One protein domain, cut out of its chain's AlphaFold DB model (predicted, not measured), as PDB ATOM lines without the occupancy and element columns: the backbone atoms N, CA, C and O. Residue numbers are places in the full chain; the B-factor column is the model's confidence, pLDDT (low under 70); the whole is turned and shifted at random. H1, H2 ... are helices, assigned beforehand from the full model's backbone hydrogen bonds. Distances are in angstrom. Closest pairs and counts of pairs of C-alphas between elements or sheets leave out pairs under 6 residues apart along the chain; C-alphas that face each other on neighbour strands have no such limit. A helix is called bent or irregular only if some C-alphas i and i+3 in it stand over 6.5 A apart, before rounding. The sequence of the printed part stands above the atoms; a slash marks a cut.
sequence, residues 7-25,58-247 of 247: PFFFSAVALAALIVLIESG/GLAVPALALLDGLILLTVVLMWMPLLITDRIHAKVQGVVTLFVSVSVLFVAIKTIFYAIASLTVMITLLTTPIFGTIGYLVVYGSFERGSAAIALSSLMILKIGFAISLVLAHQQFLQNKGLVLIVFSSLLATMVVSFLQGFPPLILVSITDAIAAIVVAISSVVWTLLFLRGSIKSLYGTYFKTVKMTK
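What this domain is: This is residues 7 to 25 and 58 to 247 of the 247 residues of an uncharacterized protein of Gammaproteobacteria bacterium (UniProt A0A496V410). An elongated up-and-down bundle of six helices, H1, H2, H3, H5, H7 and H8, each running against the one before it in the chain, makes a rod; the long H3 and H8 pair along one side, H1 and H5 pair along the other, and H2 and H7 lie between. H4 folds back at the end of H3, tiny H6 sits in the turn between H5 and H7 at the opposite end, and residues 240 to 247 stick out. The printed part has 209 residues with eight named helices, H1 to H8 along the chain, and no named strand: all helix. It is only just loose, close to compact, with a radius of gyration of the C-alphas of 20.2 A and spans of 77 by 37 by 24 A.

How they stand to each other: H3, residues 86 to 127, touches H8, residues 202 to 243, opposite ways at a shallow tilt of 23 degrees; their closest C-alphas, Gly 94 and Ser 231, are 4.6 A apart. H2, residues 60 to 82, forms a hairpin with H3, closest at the C-alphas of Pro 81 and His 89, 6.2 A. H2 touches H8 with residues 60 to 70 alone, the same way at 26 degrees, a shallow tilt; the closest C-alphas, Ala 60 and Ala 213, are 3.9 A apart. H7, residues 177 to 198, forms a hairpin with H8, closest at the C-alphas of Val 193 and Ala 212, 5.6 A. H7 touches H2, closest at the C-alphas of Ser 186 and Leu 67, 6.2 A. H5, residues 145 to 169, touches H7, closest at the C-alphas of Leu 152 and Ser 194, 6.5 A. H1, residues 7 to 25, touches H5, closest at the C-alphas of Phe 8 and Ala 169, 4.9 A, and H2, closest at those of Glu 23 and Pro 62, 5.0 A. H1 and H3 are apart. H4, residues 131 to 140, forms a hairpin with H3, touching its residues 122 to 127 alone, closest at the C-alphas of Leu 125 and Gly 132, 4.2 A. H6, residues 172 to 175, touches H5 and H7 only at the corner, each only just, with 3 pairs of C-alphas within 8 A; the closest are Val 167 and Leu 174, 6.9 A, and Leu 174 and Val 180, 6.0 A. Every O i to N i+4 pair is within hydrogen-bond range in H1, H4, H5 and H7, against 14 of 19 in H2 and 36 of 38 in both H3 and H8, while H6 is too short for such a pair.

Where its parts are: H3 is 59.7 A long, from C-alpha 86 at (123.319, 154.489, 113.803), and H8 62.5 A, ending at C-alpha 243 at (107.193, 155.332, 106.009). H1 begins at C-alpha 7 at (140.644, 147.284, 126.294) and is 26.5 A long, H2 35.3 A, H5 35.4 A, H7 31.2 A, H4 13.9 A and H6 5.0 A. H2 has a kink of 27 degrees near residue 67 and is only just irregular, with C-alphas 78 and 81 6.8 A apart; H8 is irregular, with C-alphas 203 and 206 7.4 A apart.

The domain as a whole: The C-alphas farthest apart, Ile 130 and Lys 247, are 78.0 A apart. Residues 26 to 57 are not printed, and C-alphas 25 and 58 across the cut are 11.5 A apart. The links printed whole, from H2 to H3 through H7 to H8, are tight. Mean pLDDT of the printed part is 89.0, with residues 238 to 247 under 70.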
ATOM      1  N   PRO A   7     139.993 148.543 125.909       88.75
ATOM      2  CA  PRO A   7     140.644 147.284 126.294       88.75
ATOM      3  C   PRO A   7     139.805 146.436 127.264       88.75
ATOM      4  O   PRO A   7     139.648 145.239 127.047       88.75
ATOM      5  N   PHE A   8     139.187 147.049 128.278       91.38
ATOM      6  CA  PHE A   8     138.324 146.332 129.226       91.38
ATOM      7  C   PHE A   8     137.031 145.843 128.573       91.38
ATOM      8  O   PHE A   8     136.512 144.784 128.919       91.38
ATOM      9  N   PHE A   9     136.518 146.586 127.595       90.06
ATOM     10  CA  PHE A   9     135.350 146.144 126.849       90.06
ATOM     11  C   PHE A   9     135.657 144.902 125.996       90.06
ATOM     12  O   PHE A   9     134.908 143.930 126.037       90.06
ATOM     13  N   PHE A  10     136.785 144.895 125.277       91.69
ATOM     14  CA  PHE A  10     137.220 143.726 124.506       91.69
ATOM     15  C   PHE A  10     137.476 142.511 125.397       91.69
ATOM     16  O   PHE A  10     137.059 141.410 125.051       91.69
ATOM     17  N   SER A  11     138.084 142.721 126.567       92.81
ATOM     18  CA  SER A  11     138.249 141.666 127.566       92.81
ATOM     19  C   SER A  11     136.900 141.104 128.027       92.81
ATOM     20  O   SER A  11     136.752 139.892 128.115       92.81
ATOM     21  N   ALA A  12     135.891 141.950 128.265       93.56
ATOM     22  CA  ALA A  12     134.556 141.484 128.646       93.56
ATOM     23  C   ALA A  12     133.907 140.636 127.537       93.56
ATOM     24  O   ALA A  12     133.366 139.571 127.819       93.56
ATOM     25  N   VAL A  13     134.001 141.059 126.273       94.00
ATOM     26  CA  VAL A  13     133.496 140.269 125.133       94.00
ATOM     27  C   VAL A  13     134.223 138.927 125.026       94.00
ATOM     28  O   VAL A  13     133.572 137.898 124.874       94.00
ATOM     29  N   ALA A  14     135.554 138.927 125.134       95.25
ATOM     30  CA  ALA A  14     136.360 137.711 125.053       95.25
ATOM     31  C   ALA A  14     136.029 136.727 126.184       95.25
ATOM     32  O   ALA A  14     135.863 135.538 125.928       95.25
ATOM     33  N   LEU A  15     135.866 137.222 127.415       96.06
ATOM     34  CA  LEU A  15     135.465 136.404 128.560       96.06
ATOM     35  C   LEU A  15     134.053 135.842 128.384       96.06
ATOM     36  O   LEU A  15     133.861 134.650 128.586       96.06
ATOM     37  N   ALA A  16     133.084 136.656 127.955       94.81
ATOM     38  CA  ALA A  16     131.728 136.182 127.678       94.81
ATOM     39  C   ALA A  16     131.713 135.095 126.591       94.81
ATOM     40  O   ALA A  16     131.021 134.091 126.733       94.81
ATOM     41  N   ALA A  17     132.505 135.262 125.529       95.69
ATOM     42  CA  ALA A  17     132.627 134.258 124.479       95.69
ATOM     43  C   ALA A  17     133.253 132.962 125.011       95.69
ATOM     44  O   ALA A  17     132.744 131.879 124.736       95.69
ATOM     45  N   LEU A  18     134.316 133.072 125.811       95.94
ATOM     46  CA  LEU A  18     134.979 131.926 126.426       95.94
ATOM     47  C   LEU A  18     134.043 131.160 127.372       95.94
ATOM     48  O   LEU A  18     134.013 129.936 127.324       95.94
ATOM     49  N   ILE A  19     133.248 131.867 128.178       95.75
ATOM     50  CA  ILE A  19     132.238 131.268 129.062       95.75
ATOM     51  C   ILE A  19     131.242 130.438 128.249       95.75
ATOM     52  O   ILE A  19     131.079 129.250 128.515       95.75
ATOM     53  N   VAL A  20     130.646 131.024 127.207       95.12
ATOM     54  CA  VAL A  20     129.668 130.329 126.353       95.12
ATOM     55  C   VAL A  20     130.288 129.117 125.658       95.12
ATOM     56  O   VAL A  20     129.642 128.074 125.549       95.12
ATOM     57  N   LEU A  21     131.539 129.219 125.199       93.62
ATOM     58  CA  LEU A  21     132.261 128.097 124.591       93.62
ATOM     59  C   LEU A  21     132.501 126.960 125.587       93.62
ATOM     60  O   LEU A  21     132.285 125.802 125.241       93.62
ATOM     61  N   ILE A  22     132.899 127.273 126.821       92.31
ATOM     62  CA  ILE A  22     133.093 126.265 127.870       92.31
ATOM     63  C   ILE A  22     131.759 125.604 128.229       92.31
ATOM     64  O   ILE A  22     131.692 124.382 128.311       92.31
ATOM     65  N   GLU A  23     130.681 126.371 128.400       92.25
ATOM     66  CA  GLU A  23     129.375 125.818 128.778       92.25
ATOM     67  C   GLU A  23     128.770 124.959 127.659       92.25
ATOM     68  O   GLU A  23     128.319 123.842 127.914       92.25
ATOM     69  N   SER A  24     128.823 125.424 126.409       88.62
ATOM     70  CA  SER A  24     128.336 124.659 125.250       88.62
ATOM     71  C   SER A  24     129.217 123.457 124.895       88.62
ATOM     72  O   SER A  24     128.702 122.458 124.398       88.62
ATOM     73  N   GLY A  25     130.523 123.528 125.174       84.38
ATOM     74  CA  GLY A  25     131.480 122.433 125.006       84.38
ATOM     75  C   GLY A  25     131.521 121.458 126.183       84.38
ATOM     76  O   GLY A  25     132.041 120.354 126.038       84.38
ATOM     77  N   GLY A  58     126.362 115.845 132.458       74.69
ATOM     78  CA  GLY A  58     125.671 116.879 133.225       74.69
ATOM     79  C   GLY A  58     124.883 117.810 132.299       74.69
ATOM     80  O   GLY A  58     125.424 118.338 131.328       74.69
ATOM     81  N   LEU A  59     123.597 117.994 132.587       84.75
ATOM     82  CA  LEU A  59     122.650 118.797 131.812       84.75
ATOM     83  C   LEU A  59     122.580 120.239 132.301       84.75
ATOM     84  O   LEU A  59     122.222 121.131 131.528       84.75
ATOM     85  N   ALA A  60     122.935 120.491 133.562       88.75
ATOM     86  CA  ALA A  60     122.843 121.828 134.132       88.75
ATOM     87  C   ALA A  60     123.878 122.795 133.543       88.75
ATOM     88  O   ALA A  60     123.546 123.946 133.266       88.75
ATOM     89  N   VAL A  61     125.114 122.335 133.312       90.38
ATOM     90  CA  VAL A  61     126.195 123.185 132.775       90.38
ATOM     91  C   VAL A  61     125.900 123.636 131.336       90.38
ATOM     92  O   VAL A  61     125.930 124.841 131.089       90.38
ATOM     93  N   PRO A  62     125.501 122.751 130.401       90.81
ATOM     94  CA  PRO A  62     125.090 123.175 129.062       90.81
ATOM     95  C   PRO A  62     123.852 124.077 129.065       90.81
ATOM     96  O   PRO A  62     123.717 124.941 128.201       90.81
ATOM     97  N   ALA A  63     122.940 123.910 130.031       92.69
ATOM     98  CA  ALA A  63     121.771 124.777 130.148       92.69
ATOM     99  C   ALA A  63     122.150 126.230 130.492       92.69
ATOM    100  O   ALA A  63     121.459 127.148 130.047       92.69
ATOM    101  N   LEU A  64     123.249 126.463 131.226       93.88
ATOM    102  CA  LEU A  64     123.744 127.817 131.525       93.88
ATOM    103  C   LEU A  64     124.159 128.577 130.256       93.88
ATOM    104  O   LEU A  64     123.907 129.783 130.174       93.88
ATOM    105  N   ALA A  65     124.629 127.859 129.226       95.12
ATOM    106  CA  ALA A  65     125.018 128.443 127.938       95.12
ATOM    107  C   ALA A  65     123.875 129.217 127.269       95.12
ATOM    108  O   ALA A  65     124.113 130.120 126.467       95.12
ATOM    109  N   LEU A  66     122.621 128.883 127.591       95.31
ATOM    110  CA  LEU A  66     121.447 129.582 127.074       95.31
ATOM    111  C   LEU A  66     121.329 130.997 127.646       95.31
ATOM    112  O   LEU A  66     121.046 131.934 126.899       95.31
ATOM    113  N   LEU A  67     121.580 131.176 128.948       95.25
ATOM    114  CA  LEU A  67     121.617 132.502 129.573       95.25
ATOM    115  C   LEU A  67     122.847 133.279 129.119       95.25
ATOM    116  O   LEU A  67     122.737 134.445 128.734       95.25
ATOM    117  N   ASP A  68     124.004 132.633 129.114       96.00
ATOM    118  CA  ASP A  68     125.266 133.313 128.830       96.00
ATOM    119  C   ASP A  68     125.401 133.656 127.351       96.00
ATOM    120  O   ASP A  68     125.945 134.705 127.007       96.00
ATOM    121  N   GLY A  69     124.793 132.861 126.471       95.12
ATOM    122  CA  GLY A  69     124.628 133.192 125.060       95.12
ATOM    123  C   GLY A  69     123.815 134.472 124.855       95.12
ATOM    124  O   GLY A  69     124.179 135.309 124.025       95.12
ATOM    125  N   LEU A  70     122.755 134.688 125.644       95.88
ATOM    126  CA  LEU A  70     121.991 135.943 125.618       95.88
ATOM    127  C   LEU A  70     122.809 137.119 126.170       95.88
ATOM    128  O   LEU A  70     122.732 138.225 125.628       95.88
ATOM    129  N   ILE A  71     123.624 136.900 127.205       95.94
ATOM    130  CA  ILE A  71     124.549 137.921 127.717       95.94
ATOM    131  C   ILE A  71     125.566 138.294 126.636       95.94
ATOM    132  O   ILE A  71     125.705 139.475 126.313       95.94
ATOM    133  N   LEU A  72     126.219 137.312 126.016       95.94
ATOM    134  CA  LEU A  72     127.169 137.533 124.928       95.94
ATOM    135  C   LEU A  72     126.522 138.326 123.789       95.94
ATOM    136  O   LEU A  72     127.083 139.330 123.348       95.94
ATOM    137  N   LEU A  73     125.308 137.944 123.382       95.06
ATOM    138  CA  LEU A  73     124.520 138.684 122.401       95.06
ATOM    139  C   LEU A  73     124.359 140.157 122.807       95.06
ATOM    140  O   LEU A  73     124.620 141.041 121.992       95.06
ATOM    141  N   THR A  74     123.958 140.450 124.051       93.38
ATOM    142  CA  THR A  74     123.792 141.848 124.492       93.38
ATOM    143  C   THR A  74     125.081 142.646 124.419       93.38
ATOM    144  O   THR A  74     125.068 143.768 123.913       93.38
ATOM    145  N   VAL A  75     126.188 142.084 124.899       92.56
ATOM    146  CA  VAL A  75     127.470 142.788 124.951       92.56
ATOM    147  C   VAL A  75     127.991 143.024 123.533       92.56
ATOM    148  O   VAL A  75     128.396 144.139 123.208       92.56
ATOM    149  N   VAL A  76     127.892 142.034 122.642       91.88
ATOM    150  CA  VAL A  76     128.278 142.182 121.229       91.88
ATOM    151  C   VAL A  76     127.427 143.242 120.527       91.88
ATOM    152  O   VAL A  76     127.958 144.099 119.821       91.88
ATOM    153  N   LEU A  77     126.113 143.265 120.762       90.19
ATOM    154  CA  LEU A  77     125.235 144.280 120.174       90.19
ATOM    155  C   LEU A  77     125.515 145.696 120.705       90.19
ATOM    156  O   LEU A  77     125.334 146.661 119.959       90.19
ATOM    157  N   MET A  78     125.994 145.836 121.946       88.38
ATOM    158  CA  MET A  78     126.467 147.117 122.498       88.38
ATOM    159  C   MET A  78     127.781 147.586 121.870       88.38
ATOM    160  O   MET A  78     128.033 148.787 121.818       88.38
ATOM    161  N   TRP A  79     128.608 146.664 121.375       85.88
ATOM    162  CA  TRP A  79     129.839 146.985 120.652       85.88
ATOM    163  C   TRP A  79     129.579 147.472 119.225       85.88
ATOM    164  O   TRP A  79     130.284 148.335 118.706       85.88
ATOM    165  N   MET A  80     128.532 146.936 118.600       84.12
ATOM    166  CA  MET A  80     128.212 147.116 117.185       84.12
ATOM    167  C   MET A  80     128.093 148.579 116.683       84.12
ATOM    168  O   MET A  80     128.507 148.819 115.546       84.12
ATOM    169  N   PRO A  81     127.615 149.582 117.457       83.88
ATOM    170  CA  PRO A  81     127.586 150.980 117.008       83.88
ATOM    171  C   PRO A  81     128.973 151.571 116.733       83.88
ATOM    172  O   PRO A  81     129.088 152.581 116.051       83.88
ATOM    173  N   LEU A  82     130.044 150.966 117.261       82.44
ATOM    174  CA  LEU A  82     131.408 151.435 117.004       82.44
ATOM    175  C   LEU A  82     131.880 151.124 115.580       82.44
ATOM    176  O   LEU A  82     132.843 151.732 115.122       82.44
ATOM    177  N   LEU A  83     131.230 150.173 114.904       83.00
ATOM    178  CA  LEU A  83     131.584 149.737 113.554       83.00
ATOM    179  C   LEU A  83     130.578 150.201 112.494       83.00
ATOM    180  O   LEU A  83     130.932 150.291 111.322       83.00
ATOM    181  N   ILE A  84     129.322 150.454 112.878       83.88
ATOM    182  CA  ILE A  84     128.207 150.651 111.944       83.88
ATOM    183  C   ILE A  84     127.446 151.939 112.272       83.88
ATOM    184  O   ILE A  84     127.136 152.211 113.427       83.88
ATOM    185  N   THR A  85     127.061 152.687 111.236       82.00
ATOM    186  CA  THR A  85     126.236 153.900 111.328       82.00
ATOM    187  C   THR A  85     124.885 153.652 112.020       82.00
ATOM    188  O   THR A  85     124.171 152.695 111.701       82.00
ATOM    189  N   ASP A  86     124.472 154.584 112.885       77.81
ATOM    190  CA  ASP A  86     123.319 154.489 113.803       77.81
ATOM    191  C   ASP A  86     121.993 154.011 113.178       77.81
ATOM    192  O   ASP A  86     121.177 153.366 113.834       77.81
ATOM    193  N   ARG A  87     121.745 154.302 111.892       74.56
ATOM    194  CA  ARG A  87     120.494 153.907 111.212       74.56
ATOM    195  C   ARG A  87     120.422 152.413 110.901       74.56
ATOM    196  O   ARG A  87     119.333 151.843 110.893       74.56
ATOM    197  N   ILE A  88     121.561 151.797 110.601       82.00
ATOM    198  CA  ILE A  88     121.648 150.369 110.271       82.00
ATOM    199  C   ILE A  88     121.695 149.559 111.570       82.00
ATOM    200  O   ILE A  88     121.112 148.477 111.636       82.00
ATOM    201  N   HIS A  89     122.299 150.126 112.622       84.31
ATOM    202  CA  HIS A  89     122.444 149.478 113.923       84.31
ATOM    203  C   HIS A  89     121.105 149.021 114.514       84.31
ATOM    204  O   HIS A  89     120.953 147.837 114.795       84.31
ATOM    205  N   ALA A  90     120.096 149.899 114.581       82.12
ATOM    206  CA  ALA A  90     118.791 149.546 115.155       82.12
ATOM    207  C   ALA A  90     118.078 148.400 114.403       82.12
ATOM    208  O   ALA A  90     117.480 147.519 115.028       82.12
ATOM    209  N   LYS A  91     118.178 148.380 113.063       85.00
ATOM    210  CA  LYS A  91     117.593 147.322 112.218       85.00
ATOM    211  C   LYS A  91     118.273 145.986 112.467       85.00
ATOM    212  O   LYS A  91     117.604 145.000 112.764       85.00
ATOM    213  N   VAL A  92     119.599 145.972 112.359       89.44
ATOM    214  CA  VAL A  92     120.396 144.755 112.527       89.44
ATOM    215  C   VAL A  92     120.258 144.233 113.955       89.44
ATOM    216  O   VAL A  92     120.007 143.048 114.133       89.44
ATOM    217  N   GLN A  93     120.293 145.103 114.966       89.94
ATOM    218  CA  GLN A  93     120.085 144.714 116.360       89.94
ATOM    219  C   GLN A  93     118.727 144.034 116.559       89.94
ATOM    220  O   GLN A  93     118.660 142.981 117.191       89.94
ATOM    221  N   GLY A  94     117.649 144.608 116.011       89.31
ATOM    222  CA  GLY A  94     116.309 144.027 116.094       89.31
ATOM    223  C   GLY A  94     116.234 142.642 115.449       89.31
ATOM    224  O   GLY A  94     115.776 141.698 116.089       89.31
ATOM    225  N   VAL A  95     116.737 142.506 114.218       92.94
ATOM    226  CA  VAL A  95     116.704 141.243 113.458       92.94
ATOM    227  C   VAL A  95     117.568 140.165 114.112       92.94
ATOM    228  O   VAL A  95     117.086 139.057 114.335       92.94
ATOM    229  N   VAL A  96     118.812 140.489 114.475       94.81
ATOM    230  CA  VAL A  96     119.736 139.541 115.120       94.81
ATOM    231  C   VAL A  96     119.175 139.092 116.468       94.81
ATOM    232  O   VAL A  96     119.141 137.897 116.750       94.81
ATOM    233  N   THR A  97     118.653 140.022 117.276       94.69
ATOM    234  CA  THR A  97     118.043 139.669 118.566       94.69
ATOM    235  C   THR A  97     116.823 138.776 118.379       94.69
ATOM    236  O   THR A  97     116.648 137.823 119.134       94.69
ATOM    237  N   LEU A  98     115.980 139.045 117.379       94.50
ATOM    238  CA  LEU A  98     114.814 138.216 117.079       94.50
ATOM    239  C   LEU A  98     115.227 136.792 116.689       94.50
ATOM    240  O   LEU A  98     114.725 135.838 117.271       94.50
ATOM    241  N   PHE A  99     116.181 136.646 115.774       96.31
ATOM    242  CA  PHE A  99     116.644 135.332 115.330       96.31
ATOM    243  C   PHE A  99     117.283 134.521 116.466       96.31
ATOM    244  O   PHE A  99     116.939 133.354 116.676       96.31
ATOM    245  N   VAL A 100     118.176 135.146 117.239       96.19
ATOM    246  CA  VAL A 100     118.855 134.475 118.355       96.19
ATOM    247  C   VAL A 100     117.869 134.139 119.470       96.19
ATOM    248  O   VAL A 100     117.884 133.014 119.951       96.19
ATOM    249  N   SER A 101     116.963 135.050 119.845       95.50
ATOM    250  CA  SER A 101     115.953 134.753 120.876       95.50
ATOM    251  C   SER A 101     115.010 133.625 120.457       95.50
ATOM    252  O   SER A 101     114.762 132.727 121.251       95.50
ATOM    253  N   VAL A 102     114.544 133.583 119.206       96.44
ATOM    254  CA  VAL A 102     113.741 132.451 118.712       96.44
ATOM    255  C   VAL A 102     114.535 131.142 118.774       96.44
ATOM    256  O   VAL A 102     114.009 130.130 119.233       96.44
ATOM    257  N   SER A 103     115.811 131.161 118.386       96.62
ATOM    258  CA  SER A 103     116.676 129.976 118.448       96.62
ATOM    259  C   SER A 103     116.873 129.488 119.889       96.62
ATOM    260  O   SER A 103     116.663 128.310 120.175       96.62
ATOM    261  N   VAL A 104     117.196 130.394 120.818       96.00
ATOM    262  CA  VAL A 104     117.346 130.079 122.249       96.00
ATOM    263  C   VAL A 104     116.033 129.562 122.836       96.00
ATOM    264  O   VAL A 104     116.069 128.632 123.633       96.00
ATOM    265  N   LEU A 105     114.877 130.084 122.408       96.81
ATOM    266  CA  LEU A 105     113.570 129.598 122.858       96.81
ATOM    267  C   LEU A 105     113.374 128.119 122.508       96.81
ATOM    268  O   LEU A 105     113.011 127.330 123.378       96.81
ATOM    269  N   PHE A 106     113.647 127.730 121.259       97.12
ATOM    270  CA  PHE A 106     113.530 126.334 120.831       97.12
ATOM    271  C   PHE A 106     114.507 125.420 121.570       97.12
ATOM    272  O   PHE A 106     114.111 124.342 122.017       97.12
ATOM    273  N   VAL A 107     115.762 125.849 121.738       94.56
ATOM    274  CA  VAL A 107     116.757 125.058 122.474       94.56
ATOM    275  C   VAL A 107     116.363 124.927 123.946       94.56
ATOM    276  O   VAL A 107     116.389 123.820 124.470       94.56
ATOM    277  N   ALA A 108     115.914 126.001 124.598       94.94
ATOM    278  CA  ALA A 108     115.473 125.961 125.991       94.94
ATOM    279  C   ALA A 108     114.277 125.020 126.191       94.94
ATOM    280  O   ALA A 108     114.276 124.220 127.123       94.94
ATOM    281  N   ILE A 109     113.290 125.059 125.287       95.06
ATOM    282  CA  ILE A 109     112.149 124.134 125.310       95.06
ATOM    283  C   ILE A 109     112.634 122.687 125.154       95.06
ATOM    284  O   ILE A 109     112.248 121.829 125.949       95.06
ATOM    285  N   LYS A 110     113.515 122.411 124.182       93.88
ATOM    286  CA  LYS A 110     114.114 121.079 123.996       93.88
ATOM    287  C   LYS A 110     114.828 120.607 125.268       93.88
ATOM    288  O   LYS A 110     114.623 119.468 125.678       93.88
ATOM    289  N   THR A 111     115.618 121.471 125.904       89.44
ATOM    290  CA  THR A 111     116.331 121.163 127.152       89.44
ATOM    291  C   THR A 111     115.370 120.832 128.293       89.44
ATOM    292  O   THR A 111     115.616 119.873 129.015       89.44
ATOM    293  N   ILE A 112     114.247 121.550 128.428       91.69
ATOM    294  CA  ILE A 112     113.215 121.247 129.440       91.69
ATOM    295  C   ILE A 112     112.631 119.851 129.214       91.69
ATOM    296  O   ILE A 112     112.596 119.049 130.147       91.69
ATOM    297  N   PHE A 113     112.200 119.536 127.989       91.44
ATOM    298  CA  PHE A 113     111.639 118.218 127.681       91.44
ATOM    299  C   PHE A 113     112.650 117.096 127.916       91.44
ATOM    300  O   PHE A 113     112.303 116.076 128.509       91.44
ATOM    301  N   TYR A 114     113.902 117.302 127.507       87.62
ATOM    302  CA  TYR A 114     114.970 116.334 127.723       87.62
ATOM    303  C   TYR A 114     115.242 116.107 129.218       87.62
ATOM    304  O   TYR A 114     115.302 114.963 129.668       87.62
ATOM    305  N   ALA A 115     115.333 117.179 130.008       89.94
ATOM    306  CA  ALA A 115     115.581 117.083 131.442       89.94
ATOM    307  C   ALA A 115     114.415 116.425 132.198       89.94
ATOM    308  O   ALA A 115     114.655 115.598 133.073       89.94
ATOM    309  N   ILE A 116     113.158 116.713 131.835       88.75
ATOM    310  CA  ILE A 116     111.977 116.052 132.421       88.75
ATOM    311  C   ILE A 116     111.941 114.562 132.061       88.75
ATOM    312  O   ILE A 116     111.660 113.728 132.925       88.75
ATOM    313  N   ALA A 117     112.229 114.211 130.804       88.31
ATOM    314  CA  ALA A 117     112.283 112.817 130.373       88.31
ATOM    315  C   ALA A 117     113.363 112.045 131.146       88.31
ATOM    316  O   ALA A 117     113.078 110.989 131.711       88.31
ATOM    317  N   SER A 118     114.569 112.614 131.244       83.75
ATOM    318  CA  SER A 118     115.673 112.037 132.014       83.75
ATOM    319  C   SER A 118     115.314 111.890 133.498       83.75
ATOM    320  O   SER A 118     115.460 110.807 134.061       83.75
ATOM    321  N   LEU A 119     114.730 112.925 134.111       90.81
ATOM    322  CA  LEU A 119     114.276 112.897 135.503       90.81
ATOM    323  C   LEU A 119     113.231 111.802 135.755       90.81
ATOM    324  O   LEU A 119     113.303 111.098 136.762       90.81
ATOM    325  N   THR A 120     112.279 111.629 134.836       86.69
ATOM    326  CA  THR A 120     111.245 110.590 134.947       86.69
ATOM    327  C   THR A 120     111.878 109.203 134.931       86.69
ATOM    328  O   THR A 120     111.600 108.402 135.819       86.69
ATOM    329  N   VAL A 121     112.794 108.939 133.991       86.38
ATOM    330  CA  VAL A 121     113.532 107.666 133.919       86.38
ATOM    331  C   VAL A 121     114.324 107.414 135.204       86.38
ATOM    332  O   VAL A 121     114.242 106.323 135.766       86.38
ATOM    333  N   MET A 122     115.042 108.421 135.710       86.00
ATOM    334  CA  MET A 122     115.807 108.316 136.956       86.00
ATOM    335  C   MET A 122     114.921 107.945 138.153       86.00
ATOM    336  O   MET A 122     115.247 107.019 138.897       86.00
ATOM    337  N   ILE A 123     113.785 108.628 138.326       91.19
ATOM    338  CA  ILE A 123     112.851 108.372 139.432       91.19
ATOM    339  C   ILE A 123     112.208 106.987 139.293       91.19
ATOM    340  O   ILE A 123     112.111 106.262 140.285       91.19
ATOM    341  N   THR A 124     111.797 106.588 138.087       89.62
ATOM    342  CA  THR A 124     111.203 105.266 137.836       89.62
ATOM    343  C   THR A 124     112.178 104.139 138.165       89.62
ATOM    344  O   THR A 124     111.792 103.177 138.834       89.62
ATOM    345  N   LEU A 125     113.440 104.267 137.740       87.31
ATOM    346  CA  LEU A 125     114.483 103.298 138.071       87.31
ATOM    347  C   LEU A 125     114.722 103.256 139.583       87.31
ATOM    348  O   LEU A 125     114.683 102.182 140.170       87.31
ATOM    349  N   LEU A 126     114.871 104.406 140.243       89.06
ATOM    350  CA  LEU A 126     115.123 104.450 141.685       89.06
ATOM    351  C   LEU A 126     113.975 103.846 142.513       89.06
ATOM    352  O   LEU A 126     114.230 103.182 143.515       89.06
ATOM    353  N   THR A 127     112.728 104.062 142.086       91.50
ATOM    354  CA  THR A 127     111.520 103.636 142.820       91.50
ATOM    355  C   THR A 127     111.180 102.164 142.592       91.50
ATOM    356  O   THR A 127     110.489 101.558 143.408       91.50
ATOM    357  N   THR A 128     111.661 101.563 141.502       92.06
ATOM    358  CA  THR A 128     111.428 100.145 141.213       92.06
ATOM    359  C   THR A 128     112.376  99.279 142.056       92.06
ATOM    360  O   THR A 128     113.594  99.349 141.852       92.06
ATOM    361  N   PRO A 129     111.862  98.440 142.982       89.00
ATOM    362  CA  PRO A 129     112.707  97.685 143.901       89.00
ATOM    363  C   PRO A 129     113.651  96.716 143.184       89.00
ATOM    364  O   PRO A 129     113.288  96.096 142.183       89.00
ATOM    365  N   ILE A 130     114.841  96.529 143.764       85.88
ATOM    366  CA  ILE A 130     115.872  95.563 143.349       85.88
ATOM    367  C   ILE A 130     116.467  95.902 141.974       85.88
ATOM    368  O   ILE A 130     117.540  96.495 141.907       85.88
ATOM    369  N   PHE A 131     115.789  95.563 140.877       85.56
ATOM    370  CA  PHE A 131     116.359  95.670 139.529       85.56
ATOM    371  C   PHE A 131     116.445  97.116 139.028       85.56
ATOM    372  O   PHE A 131     117.441  97.495 138.415       85.56
ATOM    373  N   GLY A 132     115.443  97.946 139.331       83.12
ATOM    374  CA  GLY A 132     115.447  99.353 138.931       83.12
ATOM    375  C   GLY A 132     116.543 100.146 139.633       83.12
ATOM    376  O   GLY A 132     117.300 100.865 138.982       83.12
ATOM    377  N   THR A 133     116.678  99.974 140.950       87.56
ATOM    378  CA  THR A 133     117.710 100.661 141.736       87.56
ATOM    379  C   THR A 133     119.119 100.276 141.279       87.56
ATOM    380  O   THR A 133     119.979 101.148 141.168       87.56
ATOM    381  N   ILE A 134     119.358  98.998 140.957       85.75
ATOM    382  CA  ILE A 134     120.641  98.554 140.387       85.75
ATOM    383  C   ILE A 134     120.878  99.233 139.033       85.75
ATOM    384  O   ILE A 134     121.944  99.808 138.826       85.75
ATOM    385  N   GLY A 135     119.879  99.246 138.143       83.56
ATOM    386  CA  GLY A 135     119.971  99.941 136.854       83.56
ATOM    387  C   GLY A 135     120.262 101.438 137.005       83.56
ATOM    388  O   GLY A 135     121.113 101.979 136.301       83.56
ATOM    389  N   TYR A 136     119.626 102.099 137.975       85.25
ATOM    390  CA  TYR A 136     119.906 103.495 138.306       85.25
ATOM    391  C   TYR A 136     121.363 103.695 138.736       85.25
ATOM    392  O   TYR A 136     122.030 104.593 138.236       85.25
ATOM    393  N   LEU A 137     121.876 102.858 139.638       84.44
ATOM    394  CA  LEU A 137     123.250 102.976 140.129       84.44
ATOM    395  C   LEU A 137     124.286 102.731 139.027       84.44
ATOM    396  O   LEU A 137     125.308 103.410 139.002       84.44
ATOM    397  N   VAL A 138     124.008 101.809 138.105       81.00
ATOM    398  CA  VAL A 138     124.894 101.511 136.970       81.00
ATOM    399  C   VAL A 138     124.933 102.666 135.968       81.00
ATOM    400  O   VAL A 138     126.013 103.031 135.514       81.00
ATOM    401  N   VAL A 139     123.779 103.249 135.624       77.44
ATOM    402  CA  VAL A 139     123.694 104.288 134.579       77.44
ATOM    403  C   VAL A 139     123.968 105.691 135.131       77.44
ATOM    404  O   VAL A 139     124.667 106.477 134.501       77.44
ATOM    405  N   TYR A 140     123.421 106.013 136.303       80.44
ATOM    406  CA  TYR A 140     123.385 107.367 136.871       80.44
ATOM    407  C   TYR A 140     124.170 107.511 138.180       80.44
ATOM    408  O   TYR A 140     124.309 108.631 138.677       80.44
ATOM    409  N   GLY A 141     124.662 106.415 138.765       73.75
ATOM    410  CA  GLY A 141     125.356 106.432 140.056       73.75
ATOM    411  C   GLY A 141     126.795 106.947 139.994       73.75
ATOM    412  O   GLY A 141     127.319 107.383 141.016       73.75
ATOM    413  N   SER A 142     127.431 106.946 138.819       74.56
ATOM    414  CA  SER A 142     128.839 107.327 138.629       74.56
ATOM    415  C   SER A 142     129.042 108.802 138.255       74.56
ATOM    416  O   SER A 142     129.914 109.125 137.453       74.56
ATOM    417  N   PHE A 143     128.244 109.716 138.809       76.56
ATOM    418  CA  PHE A 143     128.364 111.138 138.479       76.56
ATOM    419  C   PHE A 143     129.696 111.730 138.974       76.56
ATOM    420  O   PHE A 143     129.960 111.786 140.182       76.56
ATOM    421  N   GLU A 144     130.516 112.237 138.051       78.50
ATOM    422  CA  GLU A 144     131.817 112.828 138.369       78.50
ATOM    423  C   GLU A 144     131.680 114.252 138.940       78.50
ATOM    424  O   GLU A 144     131.820 115.272 138.261       78.50
ATOM    425  N   ARG A 145     131.419 114.331 140.250       79.62
ATOM    426  CA  ARG A 145     131.299 115.609 140.979       79.62
ATOM    427  C   ARG A 145     132.547 116.478 140.893       79.62
ATOM    428  O   ARG A 145     132.427 117.697 140.919       79.62
ATOM    429  N   GLY A 146     133.729 115.861 140.850       82.06
ATOM    430  CA  GLY A 146     135.005 116.577 140.816       82.06
ATOM    431  C   GLY A 146     135.109 117.457 139.575       82.06
ATOM    432  O   GLY A 146     135.268 118.671 139.692       82.06
ATOM    433  N   SER A 147     134.916 116.859 138.400       81.62
ATOM    434  CA  SER A 147     134.934 117.563 137.115       81.62
ATOM    435  C   SER A 147     133.849 118.632 137.028       81.62
ATOM    436  O   SER A 147     134.137 119.766 136.642       81.62
ATOM    437  N   ALA A 148     132.626 118.329 137.478       84.25
ATOM    438  CA  ALA A 148     131.541 119.309 137.512       84.25
ATOM    439  C   ALA A 148     131.858 120.507 138.432       84.25
ATOM    440  O   ALA A 148     131.652 121.662 138.050       84.25
ATOM    441  N   ALA A 149     132.428 120.259 139.615       88.25
ATOM    442  CA  ALA A 149     132.820 121.308 140.553       88.25
ATOM    443  C   ALA A 149     133.956 122.185 140.008       88.25
ATOM    444  O   ALA A 149     133.912 123.407 140.169       88.25
ATOM    445  N   ILE A 150     134.949 121.593 139.338       89.12
ATOM    446  CA  ILE A 150     136.039 122.333 138.685       89.12
ATOM    447  C   ILE A 150     135.477 123.202 137.556       89.12
ATOM    448  O   ILE A 150     135.770 124.399 137.507       89.12
ATOM    449  N   ALA A 151     134.619 122.637 136.699       88.69
ATOM    450  CA  ALA A 151     133.975 123.368 135.612       88.69
ATOM    451  C   ALA A 151     133.173 124.565 136.149       88.69
ATOM    452  O   ALA A 151     133.424 125.700 135.745       88.69
ATOM    453  N   LEU A 152     132.293 124.356 137.130       91.31
ATOM    454  CA  LEU A 152     131.481 125.423 137.723       91.31
ATOM    455  C   LEU A 152     132.314 126.477 138.459       91.31
ATOM    456  O   LEU A 152     132.027 127.668 138.345       91.31
ATOM    457  N   SER A 153     133.366 126.072 139.173       92.06
ATOM    458  CA  SER A 153     134.263 127.012 139.861       92.06
ATOM    459  C   SER A 153     135.037 127.872 138.861       92.06
ATOM    460  O   SER A 153     135.143 129.087 139.039       92.06
ATOM    461  N   SER A 154     135.526 127.263 137.775       92.06
ATOM    462  CA  SER A 154     136.196 127.987 136.693       92.06
ATOM    463  C   SER A 154     135.245 128.977 136.011       92.06
ATOM    464  O   SER A 154     135.591 130.149 135.855       92.06
ATOM    465  N   LEU A 155     134.010 128.551 135.713       93.94
ATOM    466  CA  LEU A 155     132.962 129.397 135.142       93.94
ATOM    467  C   LEU A 155     132.607 130.557 136.066       93.94
ATOM    468  O   LEU A 155     132.466 131.683 135.600       93.94
ATOM    469  N   MET A 156     132.515 130.326 137.375       95.88
ATOM    470  CA  MET A 156     132.237 131.393 138.334       95.88
ATOM    471  C   MET A 156     133.345 132.454 138.333       95.88
ATOM    472  O   MET A 156     133.050 133.649 138.272       95.88
ATOM    473  N   ILE A 157     134.618 132.042 138.332       96.62
ATOM    474  CA  ILE A 157     135.760 132.968 138.245       96.62
ATOM    475  C   ILE A 157     135.704 133.773 136.941       96.62
ATOM    476  O   ILE A 157     135.858 134.996 136.962       96.62
ATOM    477  N   LEU A 158     135.427 133.109 135.815       95.75
ATOM    478  CA  LEU A 158     135.269 133.752 134.511       95.75
ATOM    479  C   LEU A 158     134.118 134.767 134.509       95.75
ATOM    480  O   LEU A 158     134.304 135.889 134.037       95.75
ATOM    481  N   LYS A 159     132.952 134.423 135.073       96.62
ATOM    482  CA  LYS A 159     131.780 135.312 135.150       96.62
ATOM    483  C   LYS A 159     132.028 136.516 136.055       96.62
ATOM    484  O   LYS A 159     131.621 137.627 135.717       96.62
ATOM    485  N   ILE A 160     132.741 136.333 137.167       96.12
ATOM    486  CA  ILE A 160     133.168 137.439 138.035       96.12
ATOM    487  C   ILE A 160     134.152 138.345 137.289       96.12
ATOM    488  O   ILE A 160     133.969 139.562 137.271       96.12
ATOM    489  N   GLY A 161     135.159 137.773 136.621       95.62
ATOM    490  CA  GLY A 161     136.105 138.525 135.795       95.62
ATOM    491  C   GLY A 161     135.406 139.312 134.685       95.62
ATOM    492  O   GLY A 161     135.684 140.495 134.489       95.62
ATOM    493  N   PHE A 162     134.431 138.690 134.018       95.81
ATOM    494  CA  PHE A 162     133.565 139.330 133.033       95.81
ATOM    495  C   PHE A 162     132.799 140.510 133.642       95.81
ATOM    496  O   PHE A 162     132.862 141.616 133.102       95.81
ATOM    497  N   ALA A 163     132.132 140.312 134.782       94.44
ATOM    498  CA  ALA A 163     131.369 141.357 135.458       94.44
ATOM    499  C   ALA A 163     132.259 142.543 135.863       94.44
ATOM    500  O   ALA A 163     131.920 143.691 135.577       94.44
ATOM    501  N   ILE A 164     133.434 142.282 136.449       94.56
ATOM    502  CA  ILE A 164     134.414 143.319 136.805       94.56
ATOM    503  C   ILE A 164     134.876 144.069 135.552       94.56
ATOM    504  O   ILE A 164     134.868 145.301 135.529       94.56
ATOM    505  N   SER A 165     135.229 143.345 134.487       93.25
ATOM    506  CA  SER A 165     135.664 143.940 133.219       93.25
ATOM    507  C   SER A 165     134.585 144.840 132.615       93.25
ATOM    508  O   SER A 165     134.893 145.903 132.077       93.25
ATOM    509  N   LEU A 166     133.315 144.458 132.748       91.69
ATOM    510  CA  LEU A 166     132.174 145.225 132.260       91.69
ATOM    511  C   LEU A 166     131.997 146.534 133.045       91.69
ATOM    512  O   LEU A 166     131.835 147.598 132.443       91.69
ATOM    513  N   VAL A 167     132.120 146.481 134.376       92.25
ATOM    514  CA  VAL A 167     132.087 147.673 135.242       92.25
ATOM    515  C   VAL A 167     133.246 148.623 134.931       92.25
ATOM    516  O   VAL A 167     133.040 149.834 134.821       92.25
ATOM    517  N   LEU A 168     134.456 148.087 134.745       91.50
ATOM    518  CA  LEU A 168     135.646 148.871 134.404       91.50
ATOM    519  C   LEU A 168     135.585 149.461 132.991       91.50
ATOM    520  O   LEU A 168     136.148 150.532 132.753       91.50
ATOM    521  N   ALA A 169     134.908 148.790 132.056       89.44
ATOM    522  CA  ALA A 169     134.743 149.267 130.689       89.44
ATOM    523  C   ALA A 169     133.905 150.548 130.634       89.44
ATOM    524  O   ALA A 169     134.312 151.511 129.970       89.44
ATOM    525  N   HIS A 170     132.750 150.564 131.315       87.62
ATOM    526  CA  HIS A 170     131.897 151.747 131.395       87.62
ATOM    527  C   HIS A 170     130.800 151.659 132.476       87.62
ATOM    528  O   HIS A 170     129.997 150.729 132.486       87.62
ATOM    529  N   GLN A 171     130.658 152.695 133.314       86.44
ATOM    530  CA  GLN A 171     129.625 152.745 134.366       86.44
ATOM    531  C   GLN A 171     128.187 152.819 133.829       86.44
ATOM    532  O   GLN A 171     127.262 152.362 134.496       86.44
ATOM    533  N   GLN A 172     127.967 153.352 132.622       83.50
ATOM    534  CA  GLN A 172     126.611 153.426 132.059       83.50
ATOM    535  C   GLN A 172     126.040 152.037 131.740       83.50
ATOM    536  O   GLN A 172     124.825 151.881 131.663       83.50
ATOM    537  N   PHE A 173     126.879 151.001 131.625       84.62
ATOM    538  CA  PHE A 173     126.376 149.638 131.479       84.62
ATOM    539  C   PHE A 173     125.669 149.135 132.743       84.62
ATOM    540  O   PHE A 173     124.667 148.435 132.627       84.62
ATOM    541  N   LEU A 174     126.100 149.573 133.933       83.50
ATOM    542  CA  LEU A 174     125.390 149.301 135.190       83.50
ATOM    543  C   LEU A 174     124.049 150.042 135.288       83.50
ATOM    544  O   LEU A 174     123.178 149.653 136.062       83.50
ATOM    545  N   GLN A 175     123.848 151.098 134.499       88.31
ATOM    546  CA  GLN A 175     122.562 151.799 134.440       88.31
ATOM    547  C   GLN A 175     121.542 151.043 133.579       88.31
ATOM    548  O   GLN A 175     120.332 151.247 133.720       88.31
ATOM    549  N   ASN A 176     122.000 150.133 132.713       89.81
ATOM    550  CA  ASN A 176     121.114 149.271 131.950       89.81
ATOM    551  C   ASN A 176     120.594 148.136 132.839       89.81
ATOM    552  O   ASN A 176     121.197 147.069 132.948       89.81
ATOM    553  N   LYS A 177     119.424 148.370 133.445       90.19
ATOM    554  CA  LYS A 177     118.746 147.408 134.330       90.19
ATOM    555  C   LYS A 177     118.591 146.026 133.695       90.19
ATOM    556  O   LYS A 177     118.698 145.031 134.399       90.19
ATOM    557  N   GLY A 178     118.361 145.960 132.380       90.38
ATOM    558  CA  GLY A 178     118.229 144.690 131.666       90.38
ATOM    559  C   GLY A 178     119.522 143.879 131.694       90.38
ATOM    560  O   GLY A 178     119.491 142.710 132.063       90.38
ATOM    561  N   LEU A 179     120.654 144.518 131.377       91.62
ATOM    562  CA  LEU A 179     121.973 143.881 131.400       91.62
ATOM    563  C   LEU A 179     122.359 143.438 132.818       91.62
ATOM    564  O   LEU A 179     122.789 142.309 133.018       91.62
ATOM    565  N   VAL A 180     122.174 144.311 133.810       93.88
ATOM    566  CA  VAL A 180     122.524 143.988 135.202       93.88
ATOM    567  C   VAL A 180     121.718 142.794 135.707       93.88
ATOM    568  O   VAL A 180     122.286 141.884 136.302       93.88
ATOM    569  N   LEU A 181     120.412 142.762 135.434       94.88
ATOM    570  CA  LEU A 181     119.545 141.675 135.882       94.88
ATOM    571  C   LEU A 181     119.874 140.338 135.207       94.88
ATOM    572  O   LEU A 181     119.827 139.313 135.888       94.88
ATOM    573  N   ILE A 182     120.223 140.313 133.915       95.25
ATOM    574  CA  ILE A 182     120.580 139.049 133.246       95.25
ATOM    575  C   ILE A 182     121.950 138.534 133.700       95.25
ATOM    576  O   ILE A 182     122.082 137.344 133.976       95.25
ATOM    577  N   VAL A 183     122.940 139.418 133.884       95.25
ATOM    578  CA  VAL A 183     124.257 139.040 134.427       95.25
ATOM    579  C   VAL A 183     124.116 138.511 135.851       95.25
ATOM    580  O   VAL A 183     124.666 137.464 136.181       95.25
ATOM    581  N   PHE A 184     123.316 139.182 136.680       95.81
ATOM    582  CA  PHE A 184     123.013 138.705 138.024       95.81
ATOM    583  C   PHE A 184     122.287 137.353 138.004       95.81
ATOM    584  O   PHE A 184     122.635 136.465 138.776       95.81
ATOM    585  N   SER A 185     121.327 137.164 137.090       95.38
ATOM    586  CA  SER A 185     120.611 135.889 136.933       95.38
ATOM    587  C   SER A 185     121.549 134.746 136.543       95.38
ATOM    588  O   SER A 185     121.398 133.650 137.067       95.38
ATOM    589  N   SER A 186     122.534 134.989 135.673       95.25
ATOM    590  CA  SER A 186     123.543 133.988 135.294       95.25
ATOM    591  C   SER A 186     124.473 133.619 136.457       95.25
ATOM    592  O   SER A 186     124.722 132.436 136.711       95.25
ATOM    593  N   LEU A 187     124.941 134.612 137.220       95.25
ATOM    594  CA  LEU A 187     125.743 134.373 138.425       95.25
ATOM    595  C   LEU A 187     124.957 133.559 139.459       95.25
ATOM    596  O   LEU A 187     125.456 132.556 139.970       95.25
ATOM    597  N   LEU A 188     123.706 133.953 139.716       96.00
ATOM    598  CA  LEU A 188     122.817 133.253 140.637       96.00
ATOM    599  C   LEU A 188     122.534 131.830 140.151       96.00
ATOM    600  O   LEU A 188     122.634 130.897 140.939       96.00
ATOM    601  N   ALA A 189     122.247 131.640 138.862       95.62
ATOM    602  CA  ALA A 189     122.029 130.322 138.274       95.62
ATOM    603  C   ALA A 189     123.250 129.413 138.469       95.62
ATOM    604  O   ALA A 189     123.107 128.288 138.931       95.62
ATOM    605  N   THR A 190     124.456 129.924 138.213       95.31
ATOM    606  CA  THR A 190     125.707 129.171 138.413       95.31
ATOM    607  C   THR A 190     125.892 128.785 139.883       95.31
ATOM    608  O   THR A 190     126.235 127.644 140.194       95.31
ATOM    609  N   MET A 191     125.600 129.709 140.804       94.31
ATOM    610  CA  MET A 191     125.648 129.450 142.243       94.31
ATOM    611  C   MET A 191     124.629 128.378 142.654       94.31
ATOM    612  O   MET A 191     124.989 127.432 143.351       94.31
ATOM    613  N   VAL A 192     123.383 128.477 142.184       94.62
ATOM    614  CA  VAL A 192     122.317 127.501 142.459       94.62
ATOM    615  C   VAL A 192     122.678 126.121 141.918       94.62
ATOM    616  O   VAL A 192     122.521 125.142 142.640       94.62
ATOM    617  N   VAL A 193     123.217 126.029 140.699       94.12
ATOM    618  CA  VAL A 193     123.684 124.761 140.115       94.12
ATOM    619  C   VAL A 193     124.801 124.155 140.969       94.12
ATOM    620  O   VAL A 193     124.719 122.985 141.336       94.12
ATOM    621  N   SER A 194     125.803 124.951 141.362       92.56
ATOM    622  CA  SER A 194     126.904 124.472 142.210       92.56
ATOM    623  C   SER A 194     126.427 123.975 143.577       92.56
ATOM    624  O   SER A 194     126.881 122.939 144.062       92.56
ATOM    625  N   PHE A 195     125.451 124.664 144.172       92.12
ATOM    626  CA  PHE A 195     124.852 124.266 145.437       92.12
ATOM    627  C   PHE A 195     124.042 122.971 145.297       92.12
ATOM    628  O   PHE A 195     124.208 122.052 146.100       92.12
ATOM    629  N   LEU A 196     123.213 122.867 144.252       91.19
ATOM    630  CA  LEU A 196     122.387 121.687 143.985       91.19
ATOM    631  C   LEU A 196     123.221 120.432 143.724       91.19
ATOM    632  O   LEU A 196     122.814 119.360 144.155       91.19
ATOM    633  N   GLN A 197     124.384 120.546 143.081       89.06
ATOM    634  CA  GLN A 197     125.277 119.403 142.856       89.06
ATOM    635  C   GLN A 197     126.127 119.047 144.092       89.06
ATOM    636  O   GLN A 197     126.499 117.885 144.272       89.06
ATOM    637  N   GLY A 198     126.432 120.026 144.951       87.31
ATOM    638  CA  GLY A 198     127.254 119.833 146.152       87.31
ATOM    639  C   GLY A 198     126.502 119.294 147.376       87.31
ATOM    640  O   GLY A 198     127.110 118.645 148.223       87.31
ATOM    641  N   PHE A 199     125.194 119.546 147.472       89.38
ATOM    642  CA  PHE A 199     124.364 119.191 148.630       89.38
ATOM    643  C   PHE A 199     123.966 117.700 148.769       89.38
ATOM    644  O   PHE A 199     124.108 117.152 149.864       89.38
ATOM    645  N   PRO A 200     123.436 117.013 147.736       87.50
ATOM    646  CA  PRO A 200     122.913 115.647 147.868       87.50
ATOM    647  C   PRO A 200     124.029 114.606 148.089       87.50
ATOM    648  O   PRO A 200     125.206 114.916 147.906       87.50
ATOM    649  N   PRO A 201     123.706 113.341 148.432       85.75
ATOM    650  CA  PRO A 201     124.642 112.208 148.387       85.75
ATOM    651  C   PRO A 201     124.917 111.744 146.945       85.75
ATOM    652  O   PRO A 201     124.156 112.070 146.033       85.75
ATOM    653  N   LEU A 202     126.023 111.015 146.714       79.81
ATOM    654  CA  LEU A 202     126.589 110.763 145.367       79.81
ATOM    655  C   LEU A 202     125.577 110.172 144.381       79.81
ATOM    656  O   LEU A 202     125.489 110.596 143.236       79.81
ATOM    657  N   ILE A 203     124.733 109.290 144.899       82.81
ATOM    658  CA  ILE A 203     123.691 108.582 144.166       82.81
ATOM    659  C   ILE A 203     122.606 109.540 143.647       82.81
ATOM    660  O   ILE A 203     122.049 109.299 142.590       82.81
ATOM    661  N   LEU A 204     122.300 110.645 144.333       88.31
ATOM    662  CA  LEU A 204     121.199 111.555 143.976       88.31
ATOM    663  C   LEU A 204     121.637 112.751 143.106       88.31
ATOM    664  O   LEU A 204     120.792 113.564 142.733       88.31
ATOM    665  N   VAL A 205     122.926 112.875 142.764       89.75
ATOM    666  CA  VAL A 205     123.440 114.059 142.038       89.75
ATOM    667  C   VAL A 205     122.821 114.199 140.661       89.75
ATOM    668  O   VAL A 205     122.417 115.294 140.290       89.75
ATOM    669  N   SER A 206     122.709 113.098 139.924       88.31
ATOM    670  CA  SER A 206     122.157 113.091 138.566       88.31
ATOM    671  C   SER A 206     120.722 113.631 138.539       88.31
ATOM    672  O   SER A 206     120.362 114.412 137.660       88.31
ATOM    673  N   ILE A 207     119.929 113.317 139.571       90.69
ATOM    674  CA  ILE A 207     118.576 113.860 139.754       90.69
ATOM    675  C   ILE A 207     118.633 115.367 140.022       90.69
ATOM    676  O   ILE A 207     117.914 116.139 139.386       90.69
ATOM    677  N   THR A 208     119.491 115.810 140.944       92.62
ATOM    678  CA  THR A 208     119.621 117.245 141.250       92.62
ATOM    679  C   THR A 208     120.169 118.061 140.085       92.62
ATOM    680  O   THR A 208     119.764 119.208 139.918       92.62
ATOM    681  N   ASP A 209     121.031 117.478 139.256       91.62
ATOM    682  CA  ASP A 209     121.560 118.105 138.048       91.62
ATOM    683  C   ASP A 209     120.459 118.298 136.995       91.62
ATOM    684  O   ASP A 209     120.297 119.400 136.471       91.62
ATOM    685  N   ALA A 210     119.614 117.285 136.770       92.06
ATOM    686  CA  ALA A 210     118.448 117.415 135.896       92.06
ATOM    687  C   ALA A 210     117.469 118.495 136.397       92.06
ATOM    688  O   ALA A 210     116.978 119.308 135.611       92.06
ATOM    689  N   ILE A 211     117.225 118.563 137.711       94.12
ATOM    690  CA  ILE A 211     116.400 119.619 138.320       94.12
ATOM    691  C   ILE A 211     117.037 120.997 138.103       94.12
ATOM    692  O   ILE A 211     116.348 121.942 137.711       94.12
ATOM    693  N   ALA A 212     118.348 121.121 138.315       94.56
ATOM    694  CA  ALA A 212     119.071 122.367 138.093       94.56
ATOM    695  C   ALA A 212     118.977 122.814 136.623       94.56
ATOM    696  O   ALA A 212     118.685 123.982 136.357       94.56
ATOM    697  N   ALA A 213     119.114 121.887 135.671       94.38
ATOM    698  CA  ALA A 213     118.939 122.154 134.244       94.38
ATOM    699  C   ALA A 213     117.540 122.705 133.920       94.38
ATOM    700  O   ALA A 213     117.421 123.678 133.174       94.38
ATOM    701  N   ILE A 214     116.482 122.144 134.522       94.94
ATOM    702  CA  ILE A 214     115.101 122.637 134.365       94.94
ATOM    703  C   ILE A 214     114.981 124.078 134.873       94.94
ATOM    704  O   ILE A 214     114.445 124.935 134.168       94.94
ATOM    705  N   VAL A 215     115.503 124.372 136.066       96.06
ATOM    706  CA  VAL A 215     115.450 125.721 136.663       96.06
ATOM    707  C   VAL A 215     116.164 126.751 135.780       96.06
ATOM    708  O   VAL A 215     115.632 127.840 135.526       96.06
ATOM    709  N   VAL A 216     117.345 126.406 135.260       96.50
ATOM    710  CA  VAL A 216     118.121 127.277 134.364       96.50
ATOM    711  C   VAL A 216     117.416 127.463 133.021       96.50
ATOM    712  O   VAL A 216     117.335 128.585 132.515       96.50
ATOM    713  N   ALA A 217     116.845 126.401 132.451       95.62
ATOM    714  CA  ALA A 217     116.127 126.478 131.186       95.62
ATOM    715  C   ALA A 217     114.848 127.323 131.306       95.62
ATOM    716  O   ALA A 217     114.604 128.174 130.453       95.62
ATOM    717  N   ILE A 218     114.080 127.190 132.394       97.00
ATOM    718  CA  ILE A 218     112.922 128.060 132.676       97.00
ATOM    719  C   ILE A 218     113.362 129.523 132.783       97.00
ATOM    720  O   ILE A 218     112.763 130.398 132.156       97.00
ATOM    721  N   SER A 219     114.440 129.795 133.521       96.69
ATOM    722  CA  SER A 219     115.009 131.146 133.628       96.69
ATOM    723  C   SER A 219     115.407 131.697 132.252       96.69
ATOM    724  O   SER A 219     115.126 132.854 131.935       96.69
ATOM    725  N   SER A 220     115.983 130.849 131.397       96.31
ATOM    726  CA  SER A 220     116.342 131.184 130.012       96.31
ATOM    727  C   SER A 220     115.120 131.497 129.154       96.31
ATOM    728  O   SER A 220     115.147 132.469 128.400       96.31
ATOM    729  N   VAL A 221     114.024 130.739 129.286       97.50
ATOM    730  CA  VAL A 221     112.755 131.018 128.592       97.50
ATOM    731  C   VAL A 221     112.212 132.387 129.000       97.50
ATOM    732  O   VAL A 221     111.881 133.192 128.129       97.50
ATOM    733  N   VAL A 222     112.176 132.694 130.302       97.19
ATOM    734  CA  VAL A 222     111.700 133.996 130.806       97.19
ATOM    735  C   VAL A 222     112.503 135.141 130.191       97.19
ATOM    736  O   VAL A 222     111.921 136.078 129.640       97.19
ATOM    737  N   TRP A 223     113.833 135.049 130.218       97.56
ATOM    738  CA  TRP A 223     114.701 136.055 129.603       97.56
ATOM    739  C   TRP A 223     114.495 136.154 128.096       97.56
ATOM    740  O   TRP A 223     114.341 137.250 127.560       97.56
ATOM    741  N   THR A 224     114.399 135.024 127.412       96.75
ATOM    742  CA  THR A 224     114.181 134.977 125.967       96.75
ATOM    743  C   THR A 224     112.891 135.686 125.557       96.75
ATOM    744  O   THR A 224     112.895 136.463 124.602       96.75
ATOM    745  N   LEU A 225     111.801 135.516 126.314       96.38
ATOM    746  CA  LEU A 225     110.539 136.223 126.068       96.38
ATOM    747  C   LEU A 225     110.678 137.745 126.243       96.38
ATOM    748  O   LEU A 225     110.100 138.517 125.470       96.38
ATOM    749  N   LEU A 226     111.474 138.201 127.217       95.31
ATOM    750  CA  LEU A 226     111.773 139.627 127.394       95.31
ATOM    751  C   LEU A 226     112.559 140.193 126.202       95.31
ATOM    752  O   LEU A 226     112.241 141.285 125.719       95.31
ATOM    753  N   PHE A 227     113.537 139.445 125.687       93.56
ATOM    754  CA  PHE A 227     114.307 139.823 124.499       93.56
ATOM    755  C   PHE A 227     113.449 139.839 123.236       93.56
ATOM    756  O   PHE A 227     113.548 140.779 122.446       93.56
ATOM    757  N   LEU A 228     112.553 138.864 123.084       94.00
ATOM    758  CA  LEU A 228     111.612 138.789 121.969       94.00
ATOM    759  C   LEU A 228     110.667 140.000 121.957       94.00
ATOM    760  O   LEU A 228     110.451 140.634 120.926       94.00
ATOM    761  N   ARG A 229     110.165 140.412 123.127       94.50
ATOM    762  CA  ARG A 229     109.383 141.654 123.250       94.50
ATOM    763  C   ARG A 229     110.201 142.885 122.847       94.50
ATOM    764  O   ARG A 229     109.659 143.808 122.235       94.50
ATOM    765  N   GLY A 230     111.478 142.930 123.218       89.75
ATOM    766  CA  GLY A 230     112.391 144.019 122.861       89.75
ATOM    767  C   GLY A 230     112.659 144.102 121.357       89.75
ATOM    768  O   GLY A 230     112.573 145.188 120.776       89.75
ATOM    769  N   SER A 231     112.922 142.965 120.714       91.06
ATOM    770  CA  SER A 231     113.239 142.893 119.284       91.06
ATOM    771  C   SER A 231     112.052 143.293 118.406       91.06
ATOM    772  O   SER A 231     112.217 144.098 117.487       91.06
ATOM    773  N   ILE A 232     110.841 142.850 118.756       90.88
ATOM    774  CA  ILE A 232     109.597 143.226 118.069       90.88
ATOM    775  C   ILE A 232     109.394 144.750 118.089       90.88
ATOM    776  O   ILE A 232     109.128 145.363 117.053       90.88
ATOM    777  N   LYS A 233     109.572 145.396 119.252       88.38
ATOM    778  CA  LYS A 233     109.450 146.861 119.375       88.38
ATOM    779  C   LYS A 233     110.464 147.605 118.504       88.38
ATOM    780  O   LYS A 233     110.102 148.599 117.874       88.38
ATOM    781  N   SER A 234     111.707 147.122 118.457       85.50
ATOM    782  CA  SER A 234     112.763 147.711 117.622       85.50
ATOM    783  C   SER A 234     112.398 147.670 116.133       85.50
ATOM    784  O   SER A 234     112.555 148.661 115.410       85.50
ATOM    785  N   LEU A 235     111.823 146.549 115.685       84.75
ATOM    786  CA  LEU A 235     111.389 146.371 114.304       84.75
ATOM    787  C   LEU A 235     110.262 147.356 113.948       84.75
ATOM    788  O   LEU A 235     110.409 148.148 113.014       84.75
ATOM    789  N   TYR A 236     109.178 147.383 114.734       83.62
ATOM    790  CA  TYR A 236     108.031 148.269 114.487       83.62
ATOM    791  C   TYR A 236     108.411 149.755 114.485       83.62
ATOM    792  O   TYR A 236     108.006 150.494 113.582       83.62
ATOM    793  N   GLY A 237     109.223 150.196 115.454       75.56
ATOM    794  CA  GLY A 237     109.668 151.591 115.539       75.56
ATOM    795  C   GLY A 237     110.445 152.041 114.299       75.56
ATOM    796  O   GLY A 237     110.332 153.188 113.861       75.56
ATOM    797  N   THR A 238     111.178 151.120 113.678       68.12
ATOM    798  CA  THR A 238     111.960 151.412 112.477       68.12
ATOM    799  C   THR A 238     111.106 151.460 111.206       68.12
ATOM    800  O   THR A 238     111.311 152.339 110.360       68.12
ATOM    801  N   TYR A 239     110.122 150.566 111.072       64.38
ATOM    802  CA  TYR A 239     109.189 150.573 109.937       64.38
ATOM    803  C   TYR A 239     108.403 151.888 109.864       64.38
ATOM    804  O   TYR A 239     108.369 152.531 108.815       64.38
ATOM    805  N   PHE A 240     107.858 152.353 110.991       65.19
ATOM    806  CA  PHE A 240     107.054 153.577 111.025       65.19
ATOM    807  C   PHE A 240     107.865 154.837 110.674       65.19
ATOM    808  O   PHE A 240     107.400 155.700 109.928       65.19
ATOM    809  N   LYS A 241     109.114 154.929 111.152       66.31
ATOM    810  CA  LYS A 241     110.007 156.061 110.851       66.31
ATOM    811  C   LYS A 241     110.414 156.113 109.375       66.31
ATOM    812  O   LYS A 241     110.630 157.200 108.850       66.31
ATOM    813  N   THR A 242     110.498 154.957 108.716       62.34
ATOM    814  CA  THR A 242     110.825 154.875 107.286       62.34
ATOM    815  C   THR A 242     109.646 155.354 106.435       62.34
ATOM    816  O   THR A 242     109.844 156.193 105.570       62.34
ATOM    817  N   VAL A 243     108.413 154.928 106.744       64.06
ATOM    818  CA  VAL A 243     107.193 155.332 106.009       64.06
ATOM    819  C   VAL A 243     106.911 156.836 106.110       64.06
ATOM    820  O   VAL A 243     106.411 157.432 105.161       64.06
ATOM    821  N   LYS A 244     107.243 157.471 107.242       63.19
ATOM    822  CA  LYS A 244     107.019 158.913 107.449       63.19
ATOM    823  C   LYS A 244     108.016 159.814 106.703       63.19
ATOM    824  O   LYS A 244     107.740 160.994 106.575       63.19
ATOM    825  N   MET A 245     109.158 159.291 106.243       60.22
ATOM    826  CA  MET A 245     110.121 160.057 105.430       60.22
ATOM    827  C   MET A 245     109.876 159.931 103.922       60.22
ATOM    828  O   MET A 245     110.485 160.661 103.149       60.22
ATOM    829  N   THR A 246     109.010 159.005 103.505       57.28
ATOM    830  CA  THR A 246     108.622 158.808 102.099       57.28
ATOM    831  C   THR A 246     107.315 159.517 101.728       57.28
ATOM    832  O   THR A 246     106.858 159.380 100.596       57.28
ATOM    833  N   LYS A 247     106.701 160.237 102.674       49.34
ATOM    834  CA  LYS A 247     105.553 161.129 102.469       49.34
ATOM    835  C   LYS A 247     105.992 162.561 102.718       49.34
ATOM    836  O   LYS A 247     105.483 163.437 101.993       49.34
TER     837      LYS A 247